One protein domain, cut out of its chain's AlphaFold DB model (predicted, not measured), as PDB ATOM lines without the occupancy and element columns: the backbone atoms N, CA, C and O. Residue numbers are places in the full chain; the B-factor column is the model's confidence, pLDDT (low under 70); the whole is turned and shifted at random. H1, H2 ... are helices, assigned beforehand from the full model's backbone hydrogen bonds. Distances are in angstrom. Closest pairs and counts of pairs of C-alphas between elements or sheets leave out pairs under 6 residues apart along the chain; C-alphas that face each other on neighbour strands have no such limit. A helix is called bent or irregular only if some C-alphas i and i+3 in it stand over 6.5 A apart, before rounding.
ATOM      1  N   LYS A  56     -12.144  -3.181 -31.672       84.88
ATOM      2  CA  LYS A  56     -11.985  -2.284 -32.829       84.88
ATOM      3  C   LYS A  56     -13.286  -1.592 -33.236       84.88
ATOM      4  O   LYS A  56     -13.247  -0.431 -33.634       84.88
ATOM      5  N   ASP A  57     -14.412  -2.294 -33.135       88.06
ATOM      6  CA  ASP A  57     -15.725  -1.747 -33.470       88.06
ATOM      7  C   ASP A  57     -16.136  -0.711 -32.417       88.06
ATOM      8  O   ASP A  57     -16.544   0.389 -32.775       88.06
ATOM      9  N   ILE A  58     -15.907  -1.001 -31.129       84.06
ATOM     10  CA  ILE A  58     -16.154  -0.072 -30.010       84.06
ATOM     11  C   ILE A  58     -15.387   1.242 -30.208       84.06
ATOM     12  O   ILE A  58     -15.977   2.320 -30.149       84.06
ATOM     13  N   ARG A  59     -14.091   1.163 -30.540       82.56
ATOM     14  CA  ARG A  59     -13.258   2.343 -30.826       82.56
ATOM     15  C   ARG A  59     -13.766   3.157 -32.023       82.56
ATOM     16  O   ARG A  59     -13.612   4.373 -32.042       82.56
ATOM     17  N   LYS A  60     -14.356   2.501 -33.027       84.19
ATOM     18  CA  LYS A  60     -14.934   3.170 -34.202       84.19
ATOM     19  C   LYS A  60     -16.264   3.854 -33.884       84.19
ATOM     20  O   LYS A  60     -16.522   4.925 -34.422       84.19
ATOM     21  N   PHE A  61     -17.108   3.237 -33.057       84.19
ATOM     22  CA  PHE A  61     -18.408   3.795 -32.681       84.19
ATOM     23  C   PHE A  61     -18.279   4.997 -31.745       84.19
ATOM     24  O   PHE A  61     -19.034   5.956 -31.888       84.19
ATOM     25  N   TRP A  62     -17.297   4.977 -30.843       78.62
ATOM     26  CA  TRP A  62     -17.046   6.074 -29.911       78.62
ATOM     27  C   TRP A  62     -15.600   6.567 -29.981       78.62
ATOM     28  O   TRP A  62     -14.817   6.332 -29.060       78.62
ATOM     29  N   PRO A  63     -15.237   7.306 -31.043       72.12
ATOM     30  CA  PRO A  63     -13.892   7.866 -31.175       72.12
ATOM     31  C   PRO A  63     -13.574   8.908 -30.088       72.12
ATOM     32  O   PRO A  63     -12.410   9.085 -29.749       72.12
ATOM     33  N   ASN A  64     -14.606   9.550 -29.521       68.44
ATOM     34  CA  ASN A  64     -14.495  10.611 -28.513       68.44
ATOM     35  C   ASN A  64     -14.911  10.162 -27.098       68.44
ATOM     36  O   ASN A  64     -15.028  11.007 -26.212       68.44
ATOM     37  N   MET A  65     -15.178   8.866 -26.865       60.94
ATOM     38  CA  MET A  65     -15.349   8.367 -25.493       60.94
ATOM     39  C   MET A  65     -14.020   8.575 -24.764       60.94
ATOM     40  O   MET A  65     -13.065   7.846 -25.025       60.94
ATOM     41  N   GLY A  66     -13.967   9.611 -23.924       55.44
ATOM     42  CA  GLY A  66     -12.757  10.029 -23.220       55.44
ATOM     43  C   GLY A  66     -12.304  11.478 -23.427       55.44
ATOM     44  O   GLY A  66     -11.255  11.850 -22.909       55.44
ATOM     45  N   LEU A  67     -13.059  12.310 -24.160       48.81
ATOM     46  CA  LEU A  67     -12.618  13.673 -24.496       48.81
ATOM     47  C   LEU A  67     -12.452  14.615 -23.283       48.81
ATOM     48  O   LEU A  67     -11.720  15.592 -23.402       48.81
ATOM     49  N   ASP A  68     -13.019  14.294 -22.112       52.75
ATOM     50  CA  ASP A  68     -13.057  15.264 -21.007       52.75
ATOM     51  C   ASP A  68     -12.231  14.861 -19.766       52.75
ATOM     52  O   ASP A  68     -11.906  15.738 -18.971       52.75
ATOM     53  N   THR A  69     -11.828  13.590 -19.578       51.03
ATOM     54  CA  THR A  69     -11.050  13.190 -18.371       51.03
ATOM     55  C   THR A  69     -10.113  11.973 -18.488       51.03
ATOM     56  O   THR A  69      -9.176  11.880 -17.698       51.03
ATOM     57  N   VAL A  70     -10.295  11.041 -19.435       56.44
ATOM     58  CA  VAL A  70      -9.473   9.813 -19.559       56.44
ATOM     59  C   VAL A  70      -9.458   9.408 -21.037       56.44
ATOM     60  O   VAL A  70     -10.536   9.252 -21.581       56.44
ATOM     61  N   GLY A  71      -8.295   9.295 -21.693       61.22
ATOM     62  CA  GLY A  71      -8.129   9.203 -23.163       61.22
ATOM     63  C   GLY A  71      -8.826   8.039 -23.919       61.22
ATOM     64  O   GLY A  71      -9.766   7.431 -23.419       61.22
ATOM     65  N   PRO A  72      -8.409   7.715 -25.166       66.44
ATOM     66  CA  PRO A  72      -9.127   6.753 -26.014       66.44
ATOM     67  C   PRO A  72      -9.255   5.385 -25.334       66.44
ATOM     68  O   PRO A  72      -8.306   4.944 -24.697       66.44
ATOM     69  N   VAL A  73     -10.374   4.674 -25.535       71.94
ATOM     70  CA  VAL A  73     -10.580   3.326 -24.968       71.94
ATOM     71  C   VAL A  73      -9.386   2.416 -25.316       71.94
ATOM     72  O   VAL A  73      -9.101   2.135 -26.495       71.94
ATOM     73  N   LEU A  74      -8.671   1.975 -24.277       78.62
ATOM     74  CA  LEU A  74      -7.465   1.151 -24.363       78.62
ATOM     75  C   LEU A  74      -7.804  -0.334 -24.203       78.62
ATOM     76  O   LEU A  74      -8.636  -0.705 -23.381       78.62
ATOM     77  N   ASP A  75      -7.171  -1.166 -25.028       87.00
ATOM     78  CA  ASP A  75      -7.279  -2.624 -24.960       87.00
ATOM     79  C   ASP A  75      -6.117  -3.120 -24.095       87.00
ATOM     80  O   ASP A  75      -5.007  -3.313 -24.591       87.00
ATOM     81  N   GLU A  76      -6.344  -3.209 -22.785       88.31
ATOM     82  CA  GLU A  76      -5.336  -3.579 -21.781       88.31
ATOM     83  C   GLU A  76      -4.544  -4.858 -22.128       88.31
ATOM     84  O   GLU A  76      -3.314  -4.781 -22.157       88.31
ATOM     85  N   PRO A  77      -5.167  -5.998 -22.506       92.19
ATOM     86  CA  PRO A  77      -4.405  -7.194 -22.874       92.19
ATOM     87  C   PRO A  77      -3.574  -7.007 -24.152       92.19
ATOM     88  O   PRO A  77      -2.532  -7.643 -24.320       92.19
ATOM     89  N   GLU A  78      -3.999  -6.138 -25.074       91.62
ATOM     90  CA  GLU A  78      -3.194  -5.810 -26.255       91.62
ATOM     91  C   GLU A  78      -2.002  -4.911 -25.897       91.62
ATOM     92  O   GLU A  78      -0.929  -5.083 -26.479       91.62
ATOM     93  N   LEU A  79      -2.156  -3.990 -24.942       91.69
ATOM     94  CA  LEU A  79      -1.050  -3.174 -24.430       91.69
ATOM     95  C   LEU A  79      -0.001  -4.039 -23.733       91.69
ATOM     96  O   LEU A  79       1.171  -3.976 -24.108       91.69
ATOM     97  N   GLU A  80      -0.424  -4.919 -22.824       95.31
ATOM     98  CA  GLU A  80       0.463  -5.868 -22.145       95.31
ATOM     99  C   GLU A  80       1.227  -6.726 -23.167       95.31
ATOM    100  O   GLU A  80       2.452  -6.854 -23.107       95.31
ATOM    101  N   ARG A  81       0.538  -7.234 -24.200       95.75
ATOM    102  CA  ARG A  81       1.174  -7.995 -25.288       95.75
ATOM    103  C   ARG A  81       2.251  -7.184 -26.019       95.75
ATOM    104  O   ARG A  81       3.258  -7.753 -26.456       95.75
ATOM    105  N   LEU A  82       2.035  -5.886 -26.231       95.75
ATOM    106  CA  LEU A  82       2.992  -5.007 -26.906       95.75
ATOM    107  C   LEU A  82       4.214  -4.715 -26.028       95.75
ATOM    108  O   LEU A  82       5.337  -4.756 -26.542       95.75
ATOM    109  N   GLU A  83       4.010  -4.493 -24.734       96.50
ATOM    110  CA  GLU A  83       5.077  -4.316 -23.743       96.50
ATOM    111  C   GLU A  83       5.944  -5.575 -23.633       96.50
ATOM    112  O   GLU A  83       7.168  -5.511 -23.776       96.50
ATOM    113  N   ASP A  84       5.319  -6.747 -23.534       96.62
ATOM    114  CA  ASP A  84       5.993  -8.046 -23.537       96.62
ATOM    115  C   ASP A  84       6.885  -8.241 -24.768       96.62
ATOM    116  O   ASP A  84       7.999  -8.778 -24.705       96.62
ATOM    117  N   ILE A  85       6.401  -7.804 -25.932       96.75
ATOM    118  CA  ILE A  85       7.160  -7.864 -27.179       96.75
ATOM    119  C   ILE A  85       8.339  -6.893 -27.153       96.75
ATOM    120  O   ILE A  85       9.412  -7.262 -27.641       96.75
ATOM    121  N   ALA A  86       8.164  -5.686 -26.615       97.00
ATOM    122  CA  ALA A  86       9.241  -4.713 -26.466       97.00
ATOM    123  C   ALA A  86      10.348  -5.266 -25.554       97.00
ATOM    124  O   ALA A  86      11.494  -5.379 -25.993       97.00
ATOM    125  N   LEU A  87       9.988  -5.780 -24.375       97.62
ATOM    126  CA  LEU A  87      10.923  -6.406 -23.434       97.62
ATOM    127  C   LEU A  87      11.656  -7.611 -24.048       97.62
ATOM    128  O   LEU A  87      12.856  -7.813 -23.839       97.62
ATOM    129  N   ARG A  88      10.964  -8.438 -24.846       96.75
ATOM    130  CA  ARG A  88      11.604  -9.553 -25.571       96.75
ATOM    131  C   ARG A  88      12.593  -9.068 -26.626       96.75
ATOM    132  O   ARG A  88      13.626  -9.715 -26.802       96.75
ATOM    133  N   LYS A  89      12.295  -7.973 -27.331       95.94
ATOM    134  CA  LYS A  89      13.206  -7.367 -28.317       95.94
ATOM    135  C   LYS A  89      14.453  -6.804 -27.647       95.94
ATOM    136  O   LYS A  89      15.544  -7.105 -28.118       95.94
ATOM    137  N   GLU A  90      14.301  -6.086 -26.537       96.75
ATOM    138  CA  GLU A  90      15.424  -5.541 -25.759       96.75
ATOM    139  C   GLU A  90      16.389  -6.637 -25.300       96.75
ATOM    140  O   GLU A  90      17.603  -6.504 -25.414       96.75
ATOM    141  N   ARG A  91      15.854  -7.783 -24.868       96.56
ATOM    142  CA  ARG A  91      16.652  -8.946 -24.446       96.56
ATOM    143  C   ARG A  91      17.233  -9.761 -25.612       96.56
ATOM    144  O   ARG A  91      17.825 -10.810 -25.366       96.56
ATOM    145  N   GLY A  92      16.998  -9.370 -26.868       94.06
ATOM    146  CA  GLY A  92      17.394 -10.143 -28.055       94.06
ATOM    147  C   GLY A  92      16.660 -11.484 -28.205       94.06
ATOM    148  O   GLY A  92      17.090 -12.355 -28.959       94.06
ATOM    149  N   LYS A  93      15.545 -11.667 -27.487       94.00
ATOM    150  CA  LYS A  93      14.718 -12.887 -27.465       94.00
ATOM    151  C   LYS A  93      13.442 -12.749 -28.300       94.00
ATOM    152  O   LYS A  93      12.497 -13.519 -28.134       94.00
ATOM    153  N   SER A  94      13.382 -11.761 -29.189       92.88
ATOM    154  CA  SER A  94      12.267 -11.617 -30.119       92.88
ATOM    155  C   SER A  94      12.232 -12.758 -31.133       92.88
ATOM    156  O   SER A  94      13.260 -13.349 -31.468       92.88
ATOM    157  N   ALA A  95      11.047 -13.028 -31.679       92.62
ATOM    158  CA  ALA A  95      10.915 -13.954 -32.795       92.62
ATOM    159  C   ALA A  95      11.817 -13.515 -33.973       92.62
ATOM    160  O   ALA A  95      11.888 -12.318 -34.272       92.62
TER     161      ALA A  95
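What this domain is: This is residues 56 to 95 of the 110 residues of the protein "Mitochondrial 37S ribosomal protein S27" of Neolecta irregularis (strain DAH-3) (UniProt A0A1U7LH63). A short helix, H1, sits at one end of an extended, flat shape, a long looping link of residues 62 to 75 follows it, and the single long helix H2 runs toward the other end; residues 76 to 83, which belong to H2, stand free, and so do residues 87 to 92, of which 87 to 90 belong to H2. After H2 the last residues, 91 to 95, turn aside from its far end. The printed part has 40 residues with two named helices, H1 then H2, and no named strand; the class is all helix. The whole is extended, with a radius of gyration of the C-alphas of 14.3 A and spans of 39 by 21 by 11 A.

Where its parts are: H1, residues 56 to 61, begins at C-alpha 56 (-11.985, -2.284, -32.829). H2, residues 76 to 90, measures 21.2 A from C-alpha 76 at (-5.336, -3.579, -21.781) to C-alpha 90 at (15.424, -5.541, -25.759).

How they stand to each other: H1 and H2 are apart, with no C-alphas of the two within 8 A. In both, every O i to N i+4 pair is within hydrogen-bond range.

The domain as a whole: The farthest C-alphas, of Asp 68 and Gly 92, are 40.3 A apart. The printed part has no cut. The 14-residue link is long; pLDDT is under 70 at residues 64 to 72.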